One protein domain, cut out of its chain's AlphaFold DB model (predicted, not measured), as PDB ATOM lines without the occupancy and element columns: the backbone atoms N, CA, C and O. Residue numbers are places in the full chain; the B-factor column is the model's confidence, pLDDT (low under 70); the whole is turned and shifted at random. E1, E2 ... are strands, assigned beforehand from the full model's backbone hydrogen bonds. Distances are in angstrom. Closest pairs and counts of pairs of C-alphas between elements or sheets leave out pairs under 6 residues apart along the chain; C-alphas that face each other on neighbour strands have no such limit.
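Overview. This is residues 2 to 52 and 64 to 85 of the 85 residues of an uncharacterized protein of Leptospira interrogans str. 2006001854 (UniProt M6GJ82). Little regular structure is formed here: a long hairpin of E1 and E2, with short E3 beside E1, makes one small sheet, and long unnamed stretches trail from it. Residues 64 to 69 stick out free. The 73 printed residues hold no named helix and three strands, E1, E2, E3 along the chain; the mixed sheet runs E2, E1, E3. The class is all strand, with 20 residues in named elements; the whole is loose, radius of gyration of the C-alphas 16.3 A, spanning 44 by 42 by 24 A.

Arrangement. E1, residues 20 to 27, is the inner strand. E2, residues 40 to 47, is its antiparallel neighbour at 160 degrees, with N 22 and O 45 within hydrogen-bond range at 2.8 A. E3, residues 76 to 79, is parallel to E1 at 13 degrees, with N 78 and O 21 at 2.8 A.

Along the chain. E1 begins at C-alpha 20 (-40.190, 34.340, -17.763) and is 23.0 A long; E2 is 21.9 A. E3, 9.9 A, ends at C-alpha 79 (-37.258, 27.182, -24.990).

Size, cuts and confidence. The C-alphas of Gly 2 and Glu 64, the two farthest apart, are 48.1 A apart. Residues 53 to 63 are not printed, a gap of 23.7 A between C-alphas 52 and 64. The link E1 to E2 is long. pLDDT is under 70 at residues 2 to 5, 29 to 36, 64 to 66 and 84 to 85.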
ATOM      1  N   GLY A   2     -31.213  21.125 -38.839       53.81
ATOM      2  CA  GLY A   2     -30.413  22.240 -38.318       53.81
ATOM      3  C   GLY A   2     -30.560  22.397 -36.805       53.81
ATOM      4  O   GLY A   2     -31.650  22.216 -36.270       53.81
ATOM      5  N   ILE A   3     -29.474  22.744 -36.116       64.31
ATOM      6  CA  ILE A   3     -29.525  23.137 -34.703       64.31
ATOM      7  C   ILE A   3     -30.256  24.488 -34.638       64.31
ATOM      8  O   ILE A   3     -29.795  25.438 -35.280       64.31
ATOM      9  N   PRO A   4     -31.379  24.619 -33.906       66.75
ATOM     10  CA  PRO A   4     -32.078  25.893 -33.806       66.75
ATOM     11  C   PRO A   4     -31.155  26.935 -33.163       66.75
ATOM     12  O   PRO A   4     -30.613  26.705 -32.079       66.75
ATOM     13  N   LYS A   5     -30.969  28.086 -33.824       67.62
ATOM     14  CA  LYS A   5     -30.271  29.234 -33.230       67.62
ATOM     15  C   LYS A   5     -31.086  29.721 -32.033       67.62
ATOM     16  O   LYS A   5     -32.203  30.199 -32.200       67.62
ATOM     17  N   ARG A   6     -30.523  29.600 -30.831       72.44
ATOM     18  CA  ARG A   6     -31.143  30.084 -29.591       72.44
ATOM     19  C   ARG A   6     -30.594  31.462 -29.256       72.44
ATOM     20  O   ARG A   6     -29.392  31.692 -29.389       72.44
ATOM     21  N   GLN A   7     -31.458  32.365 -28.801       72.31
ATOM     22  CA  GLN A   7     -30.981  33.563 -28.114       72.31
ATOM     23  C   GLN A   7     -30.291  33.147 -26.815       72.31
ATOM     24  O   GLN A   7     -30.761  32.248 -26.116       72.31
ATOM     25  N   SER A   8     -29.180  33.811 -26.499       78.88
ATOM     26  CA  SER A   8     -28.546  33.656 -25.194       78.88
ATOM     27  C   SER A   8     -29.527  34.095 -24.106       78.88
ATOM     28  O   SER A   8     -30.154  35.149 -24.218       78.88
ATOM     29  N   PHE A   9     -29.676  33.270 -23.074       84.44
ATOM     30  CA  PHE A   9     -30.499  33.555 -21.908       84.44
ATOM     31  C   PHE A   9     -29.666  33.334 -20.651       84.44
ATOM     32  O   PHE A   9     -29.053  32.278 -20.488       84.44
ATOM     33  N   GLN A  10     -29.660  34.324 -19.762       87.88
ATOM     34  CA  GLN A  10     -29.032  34.232 -18.453       87.88
ATOM     35  C   GLN A  10     -30.099  34.465 -17.387       87.88
ATOM     36  O   GLN A  10     -30.735  35.512 -17.355       87.88
ATOM     37  N   ILE A  11     -30.276  33.506 -16.478       86.44
ATOM     38  CA  ILE A  11     -31.213  33.657 -15.351       86.44
ATOM     39  C   ILE A  11     -30.815  34.856 -14.475       86.44
ATOM     40  O   ILE A  11     -31.674  35.565 -13.962       86.44
ATOM     41  N   ALA A  12     -29.514  35.133 -14.364       86.62
ATOM     42  CA  ALA A  12     -28.992  36.273 -13.617       86.62
ATOM     43  C   ALA A  12     -29.389  37.642 -14.205       86.62
ATOM     44  O   ALA A  12     -29.301  38.642 -13.503       86.62
ATOM     45  N   SER A  13     -29.838  37.710 -15.466       88.81
ATOM     46  CA  SER A  13     -30.250  38.966 -16.109       88.81
ATOM     47  C   SER A  13     -31.756  39.241 -16.001       88.81
ATOM     48  O   SER A  13     -32.277  40.070 -16.748       88.81
ATOM     49  N   LEU A  14     -32.489  38.515 -15.151       90.12
ATOM     50  CA  LEU A  14     -33.924  38.731 -14.968       90.12
ATOM     51  C   LEU A  14     -34.198  40.073 -14.287       90.12
ATOM     52  O   LEU A  14     -33.675  40.370 -13.216       90.12
ATOM     53  N   SER A  15     -35.061  40.874 -14.910       89.50
ATOM     54  CA  SER A  15     -35.521  42.137 -14.332       89.50
ATOM     55  C   SER A  15     -36.590  41.915 -13.256       89.50
ATOM     56  O   SER A  15     -37.328  40.925 -13.281       89.50
ATOM     57  N   LEU A  16     -36.660  42.837 -12.296       90.31
ATOM     58  CA  LEU A  16     -37.596  42.781 -11.173       90.31
ATOM     59  C   LEU A  16     -39.050  42.703 -11.666       90.31
ATOM     60  O   LEU A  16     -39.456  43.488 -12.519       90.31
ATOM     61  N   ASN A  17     -39.839  41.780 -11.102       85.62
ATOM     62  CA  ASN A  17     -41.258  41.569 -11.434       85.62
ATOM     63  C   ASN A  17     -41.542  41.280 -12.922       85.62
ATOM     64  O   ASN A  17     -42.664  41.462 -13.394       85.62
ATOM     65  N   SER A  18     -40.535  40.817 -13.667       88.25
ATOM     66  CA  SER A  18     -40.691  40.371 -15.048       88.25
ATOM     67  C   SER A  18     -40.561  38.848 -15.101       88.25
ATOM     68  O   SER A  18     -39.442  38.323 -15.122       88.25
ATOM     69  N   PRO A  19     -41.682  38.107 -15.042       90.00
ATOM     70  CA  PRO A  19     -41.643  36.658 -15.096       90.00
ATOM     71  C   PRO A  19     -41.255  36.167 -16.494       90.00
ATOM     72  O   PRO A  19     -41.651  36.728 -17.519       90.00
ATOM     73  N   VAL A  20     -40.513  35.065 -16.534       91.94
ATOM     74  CA  VAL A  20     -40.190  34.340 -17.763       91.94
ATOM     75  C   VAL A  20     -40.712  32.916 -17.685       91.94
ATOM     76  O   VAL A  20     -40.725  32.303 -16.615       91.94
ATOM     77  N   ARG A  21     -41.127  32.378 -18.833       92.94
ATOM     78  CA  ARG A  21     -41.560  30.988 -18.966       92.94
ATOM     79  C   ARG A  21     -40.425  30.175 -19.567       92.94
ATOM     80  O   ARG A  21     -40.025  30.427 -20.702       92.94
ATOM     81  N   ILE A  22     -39.902  29.218 -18.815       92.25
ATOM     82  CA  ILE A  22     -38.758  28.398 -19.205       92.25
ATOM     83  C   ILE A  22     -39.242  26.974 -19.445       92.25
ATOM     84  O   ILE A  22     -39.684  26.298 -18.516       92.25
ATOM     85  N   LYS A  23     -39.095  26.505 -20.685       92.19
ATOM     86  CA  LYS A  23     -39.349  25.110 -21.056       92.19
ATOM     87  C   LYS A  23     -38.026  24.369 -21.135       92.19
ATOM     88  O   LYS A  23     -37.122  24.784 -21.859       92.19
ATOM     89  N   ILE A  24     -37.905  23.266 -20.410       91.06
ATOM     90  CA  ILE A  24     -36.708  22.423 -20.407       91.06
ATOM     91  C   ILE A  24     -37.113  20.959 -20.487       91.06
ATOM     92  O   ILE A  24     -38.161  20.560 -19.991       91.06
ATOM     93  N   ASN A  25     -36.276  20.151 -21.126       89.38
ATOM     94  CA  ASN A  25     -36.412  18.709 -21.095       89.38
ATOM     95  C   ASN A  25     -35.127  18.083 -20.568       89.38
ATOM     96  O   ASN A  25     -34.026  18.618 -20.727       89.38
ATOM     97  N   TRP A  26     -35.283  16.936 -19.932       84.56
ATOM     98  CA  TRP A  26     -34.160  16.105 -19.553       84.56
ATOM     99  C   TRP A  26     -34.571  14.642 -19.605       84.56
ATOM    100  O   TRP A  26     -35.749  14.284 -19.650       84.56
ATOM    101  N   LYS A  27     -33.557  13.794 -19.657       80.62
ATOM    102  CA  LYS A  27     -33.699  12.351 -19.666       80.62
ATOM    103  C   LYS A  27     -33.041  11.838 -18.403       80.62
ATOM    104  O   LYS A  27     -31.924  12.271 -18.119       80.62
ATOM    105  N   SER A  28     -33.691  10.920 -17.695       77.56
ATOM    106  CA  SER A  28     -33.034  10.239 -16.586       77.56
ATOM    107  C   SER A  28     -31.775   9.548 -17.099       77.56
ATOM    108  O   SER A  28     -31.821   8.775 -18.067       77.56
ATOM    109  N   ASP A  29     -30.641   9.849 -16.480       67.38
ATOM    110  CA  ASP A  29     -29.438   9.068 -16.682       67.38
ATOM    111  C   ASP A  29     -29.699   7.626 -16.240       67.38
ATOM    112  O   ASP A  29     -30.563   7.327 -15.411       67.38
ATOM    113  N   PHE A  30     -29.018   6.693 -16.898       57.06
ATOM    114  CA  PHE A  30     -29.117   5.292 -16.530       57.06
ATOM    115  C   PHE A  30     -28.412   5.157 -15.184       57.06
ATOM    116  O   PHE A  30     -27.183   5.210 -15.134       57.06
ATOM    117  N   SER A  31     -29.162   5.024 -14.091       54.69
ATOM    118  CA  SER A  31     -28.553   4.634 -12.831       54.69
ATOM    119  C   SER A  31     -27.913   3.267 -13.069       54.69
ATOM    120  O   SER A  31     -28.605   2.295 -13.375       54.69
ATOM    121  N   PHE A  32     -26.583   3.175 -12.970       52.47
ATOM    122  CA  PHE A  32     -25.853   1.900 -13.056       52.47
ATOM    123  C   PHE A  32     -26.382   0.852 -12.052       52.47
ATOM    124  O   PHE A  32     -26.107  -0.337 -12.180       52.47
ATOM    125  N   SER A  33     -27.198   1.273 -11.085       56.03
ATOM    126  CA  SER A  33     -28.097   0.437 -10.306       56.03
ATOM    127  C   SER A  33     -29.396   0.112 -11.076       56.03
ATOM    128  O   SER A  33     -30.322   0.915 -11.159       56.03
ATOM    129  N   GLN A  34     -29.483  -1.136 -11.549       57.53
ATOM    130  CA  GLN A  34     -30.726  -1.895 -11.795       57.53
ATOM    131  C   GLN A  34     -31.511  -1.731 -13.110       57.53
ATOM    132  O   GLN A  34     -32.701  -2.034 -13.135       57.53
ATOM    133  N   GLY A  35     -30.898  -1.346 -14.233       60.78
ATOM    134  CA  GLY A  35     -31.551  -1.557 -15.542       60.78
ATOM    135  C   GLY A  35     -32.869  -0.796 -15.737       60.78
ATOM    136  O   GLY A  35     -33.722  -1.227 -16.509       60.78
ATOM    137  N   LYS A  36     -33.055   0.311 -15.011       67.75
ATOM    138  CA  LYS A  36     -34.291   1.091 -15.041       67.75
ATOM    139  C   LYS A  36     -34.476   1.734 -16.414       67.75
ATOM    140  O   LYS A  36     -33.535   2.296 -16.983       67.75
ATOM    141  N   GLU A  37     -35.693   1.653 -16.943       71.06
ATOM    142  CA  GLU A  37     -36.029   2.258 -18.227       71.06
ATOM    143  C   GLU A  37     -35.840   3.780 -18.167       71.06
ATOM    144  O   GLU A  37     -36.176   4.438 -17.179       71.06
ATOM    145  N   ARG A  38     -35.257   4.340 -19.228       73.06
ATOM    146  CA  ARG A  38     -35.002   5.777 -19.330       73.06
ATOM    147  C   ARG A  38     -36.323   6.522 -19.442       73.06
ATOM    148  O   ARG A  38     -37.078   6.285 -20.378       73.06
ATOM    149  N   GLN A  39     -36.541   7.479 -18.551       80.75
ATOM    150  CA  GLN A  39     -37.700   8.358 -18.603       80.75
ATOM    151  C   GLN A  39     -37.313   9.699 -19.221       80.75
ATOM    152  O   GLN A  39     -36.217  10.223 -18.991       80.75
ATOM    153  N   PHE A  40     -38.213  10.235 -20.036       83.38
ATOM    154  CA  PHE A  40     -38.104  11.570 -20.601       83.38
ATOM    155  C   PHE A  40     -39.083  12.483 -19.880       83.38
ATOM    156  O   PHE A  40     -40.259  12.151 -19.747       83.38
ATOM    157  N   TYR A  41     -38.589  13.633 -19.438       86.75
ATOM    158  CA  TYR A  41     -39.394  14.629 -18.752       86.75
ATOM    159  C   TYR A  41     -39.372  15.929 -19.537       86.75
ATOM    160  O   TYR A  41     -38.304  16.420 -19.918       86.75
ATOM    161  N   GLU A  42     -40.554  16.503 -19.722       90.31
ATOM    162  CA  GLU A  42     -40.722  17.888 -20.140       90.31
ATOM    163  C   GLU A  42     -41.241  18.693 -18.957       90.31
ATOM    164  O   GLU A  42     -42.179  18.287 -18.272       90.31
ATOM    165  N   LEU A  43     -40.593  19.822 -18.700       91.50
ATOM    166  CA  LEU A  43     -40.880  20.688 -17.571       91.50
ATOM    167  C   LEU A  43     -41.118  22.107 -18.079       91.50
ATOM    168  O   LEU A  43     -40.412  22.596 -18.967       91.50
ATOM    169  N   ASP A  44     -42.110  22.758 -17.485       92.62
ATOM    170  CA  ASP A  44     -42.534  24.112 -17.816       92.62
ATOM    171  C   ASP A  44     -42.585  24.936 -16.531       92.62
ATOM    172  O   ASP A  44     -43.408  24.696 -15.646       92.62
ATOM    173  N   TYR A  45     -41.647  25.869 -16.411       91.31
ATOM    174  CA  TYR A  45     -41.467  26.687 -15.223       91.31
ATOM    175  C   TYR A  45     -41.805  28.139 -15.508       91.31
ATOM    176  O   TYR A  45     -41.442  28.683 -16.550       91.31
ATOM    177  N   ILE A  46     -42.401  28.800 -14.521       91.12
ATOM    178  CA  ILE A  46     -42.459  30.257 -14.476       91.12
ATOM    179  C   ILE A  46     -41.485  30.723 -13.403       91.12
ATOM    180  O   ILE A  46     -41.628  30.373 -12.232       91.12
ATOM    181  N   VAL A  47     -40.496  31.511 -13.810       90.56
ATOM    182  CA  VAL A  47     -39.458  32.043 -12.924       90.56
ATOM    183  C   VAL A  47     -39.582  33.555 -12.877       90.56
ATOM    184  O   VAL A  47     -39.688  34.210 -13.909       90.56
ATOM    185  N   GLU A  48     -39.565  34.112 -11.671       89.94
ATOM    186  CA  GLU A  48     -39.698  35.546 -11.440       89.94
ATOM    187  C   GLU A  48     -38.652  36.008 -10.429       89.94
ATOM    188  O   GLU A  48     -38.552  35.458  -9.331       89.94
ATOM    189  N   PHE A  49     -37.894  37.042 -10.786       90.88
ATOM    190  CA  PHE A  49     -36.986  37.688  -9.850       90.88
ATOM    191  C   PHE A  49     -37.758  38.679  -8.971       90.88
ATOM    192  O   PHE A  49     -38.359  39.636  -9.470       90.88
ATOM    193  N   LYS A  50     -37.748  38.437  -7.655       88.19
ATOM    194  CA  LYS A  50     -38.451  39.251  -6.648       88.19
ATOM    195  C   LYS A  50     -37.575  40.278  -5.930       88.19
ATOM    196  O   LYS A  50     -38.084  41.009  -5.090       88.19
ATOM    197  N   GLY A  51     -36.303  40.380  -6.307       89.75
ATOM    198  CA  GLY A  51     -35.348  41.301  -5.701       89.75
ATOM    199  C   GLY A  51     -34.339  40.593  -4.803       89.75
ATOM    200  O   GLY A  51     -34.293  39.364  -4.725       89.75
ATOM    201  N   ILE A  52     -33.503  41.403  -4.160       88.88
ATOM    202  CA  ILE A  52     -32.505  40.957  -3.192       88.88
ATOM    203  C   ILE A  52     -33.134  41.089  -1.810       88.88
ATOM    204  O   ILE A  52     -33.602  42.163  -1.437       88.88
ATOM    205  N   GLU A  64     -50.754  28.311   5.226       65.69
ATOM    206  CA  GLU A  64     -51.576  29.137   4.370       65.69
ATOM    207  C   GLU A  64     -51.072  28.928   2.951       65.69
ATOM    208  O   GLU A  64     -50.003  29.379   2.542       65.69
ATOM    209  N   THR A  65     -51.849  28.155   2.201       69.00
ATOM    210  CA  THR A  65     -51.653  28.036   0.761       69.00
ATOM    211  C   THR A  65     -52.261  29.279   0.130       69.00
ATOM    212  O   THR A  65     -53.460  29.512   0.275       69.00
ATOM    213  N   PHE A  66     -51.461  30.088  -0.564       69.94
ATOM    214  CA  PHE A  66     -51.970  31.235  -1.312       69.94
ATOM    215  C   PHE A  66     -52.079  30.899  -2.800       69.94
ATOM    216  O   PHE A  66     -51.189  30.287  -3.393       69.94
ATOM    217  N   LEU A  67     -53.179  31.322  -3.422       77.56
ATOM    218  CA  LEU A  67     -53.352  31.232  -4.868       77.56
ATOM    219  C   LEU A  67     -52.623  32.403  -5.527       77.56
ATOM    220  O   LEU A  67     -52.967  33.564  -5.313       77.56
ATOM    221  N   LYS A  68     -51.615  32.097  -6.348       75.12
ATOM    222  CA  LYS A  68     -50.924  33.087  -7.179       75.12
ATOM    223  C   LYS A  68     -51.370  32.923  -8.627       75.12
ATOM    224  O   LYS A  68     -51.000  31.958  -9.289       75.12
ATOM    225  N   TYR A  69     -52.131  33.889  -9.127       75.69
ATOM    226  CA  TYR A  69     -52.512  33.945 -10.536       75.69
ATOM    227  C   TYR A  69     -51.397  34.618 -11.336       75.69
ATOM    228  O   TYR A  69     -51.089  35.788 -11.116       75.69
ATOM    229  N   ILE A  70     -50.780  33.880 -12.258       74.31
ATOM    230  CA  ILE A  70     -49.758  34.417 -13.161       74.31
ATOM    231  C   ILE A  70     -50.319  34.435 -14.580       74.31
ATOM    232  O   ILE A  70     -50.724  33.402 -15.109       74.31
ATOM    233  N   GLN A  71     -50.333  35.613 -15.205       78.25
ATOM    234  CA  GLN A  71     -50.739  35.772 -16.601       78.25
ATOM    235  C   GLN A  71     -49.603  35.308 -17.521       78.25
ATOM    236  O   GLN A  71     -48.623  36.021 -17.739       78.25
ATOM    237  N   ILE A  72     -49.730  34.089 -18.053       77.00
ATOM    238  CA  ILE A  72     -48.704  33.448 -18.893       77.00
ATOM    239  C   ILE A  72     -48.444  34.249 -20.178       77.00
ATOM    240  O   ILE A  72     -47.314  34.282 -20.655       77.00
ATOM    241  N   SER A  73     -49.459  34.940 -20.709       77.69
ATOM    242  CA  SER A  73     -49.360  35.781 -21.912       77.69
ATOM    243  C   SER A  73     -48.303  36.885 -21.814       77.69
ATOM    244  O   SER A  73     -47.762  37.294 -22.837       77.69
ATOM    245  N   ASN A  74     -47.980  37.340 -20.601       80.25
ATOM    246  CA  ASN A  74     -47.002  38.404 -20.370       80.25
ATOM    247  C   ASN A  74     -45.586  37.870 -20.100       80.25
ATOM    248  O   ASN A  74     -44.665  38.655 -19.883       80.25
ATOM    249  N   CYS A  75     -45.401  36.548 -20.083       85.12
ATOM    250  CA  CYS A  75     -44.109  35.932 -19.817       85.12
ATOM    251  C   CYS A  75     -43.350  35.729 -21.130       85.12
ATOM    252  O   CYS A  75     -43.829  35.038 -22.031       85.12
ATOM    253  N   LYS A  76     -42.122  36.253 -21.220       88.69
ATOM    254  CA  LYS A  76     -41.224  35.895 -22.326       88.69
ATOM    255  C   LYS A  76     -40.957  34.388 -22.276       88.69
ATOM    256  O   LYS A  76     -40.503  33.878 -21.251       88.69
ATOM    257  N   GLU A  77     -41.220  33.694 -23.380       90.94
ATOM    258  CA  GLU A  77     -40.941  32.264 -23.502       90.94
ATOM    259  C   GLU A  77     -39.474  32.019 -23.872       90.94
ATOM    260  O   GLU A  77     -38.918  32.651 -24.775       90.94
ATOM    261  N   ILE A  78     -38.850  31.086 -23.158       90.12
ATOM    262  CA  ILE A  78     -37.483  30.628 -23.374       90.12
ATOM    263  C   ILE A  78     -37.525  29.108 -23.501       90.12
ATOM    264  O   ILE A  78     -37.732  28.392 -22.519       90.12
ATOM    265  N   ASP A  79     -37.312  28.616 -24.719       89.31
ATOM    266  CA  ASP A  79     -37.258  27.182 -24.990       89.31
ATOM    267  C   ASP A  79     -35.813  26.668 -24.930       89.31
ATOM    268  O   ASP A  79     -34.977  26.937 -25.800       89.31
ATOM    269  N   LEU A  80     -35.512  25.928 -23.864       87.81
ATOM    270  CA  LEU A  80     -34.229  25.269 -23.642       87.81
ATOM    271  C   LEU A  80     -34.266  23.782 -24.008       87.81
ATOM    272  O   LEU A  80     -33.218  23.127 -23.944       87.81
ATOM    273  N   ARG A  81     -35.415  23.240 -24.435       87.06
ATOM    274  CA  ARG A  81     -35.561  21.815 -24.750       87.06
ATOM    275  C   ARG A  81     -34.594  21.410 -25.850       87.06
ATOM    276  O   ARG A  81     -34.485  22.062 -26.887       87.06
ATOM    277  N   LYS A  82     -33.824  20.356 -25.626       82.19
ATOM    278  CA  LYS A  82     -32.939  19.768 -26.632       82.19
ATOM    279  C   LYS A  82     -33.762  18.889 -27.566       82.19
ATOM    280  O   LYS A  82     -34.638  18.159 -27.111       82.19
ATOM    281  N   ILE A  83     -33.448  18.950 -28.858       77.31
ATOM    282  CA  ILE A  83     -33.932  17.952 -29.811       77.31
ATOM    283  C   ILE A  83     -33.180  16.667 -29.476       77.31
ATOM    284  O   ILE A  83     -31.950  16.631 -29.533       77.31
ATOM    285  N   LEU A  84     -33.921  15.660 -29.038       65.50
ATOM    286  CA  LEU A  84     -33.394  14.337 -28.749       65.50
ATOM    287  C   LEU A  84     -33.556  13.533 -30.041       65.50
ATOM    288  O   LEU A  84     -34.675  13.159 -30.381       65.50
ATOM    289  N   ASN A  85     -32.460  13.375 -30.785       57.69
ATOM    290  CA  ASN A  85     -32.384  12.464 -31.931       57.69
ATOM    291  C   ASN A  85     -32.054  11.049 -31.459       57.69
ATOM    292  O   ASN A  85     -31.286  10.930 -30.474       57.69
TER     293      ASN A  85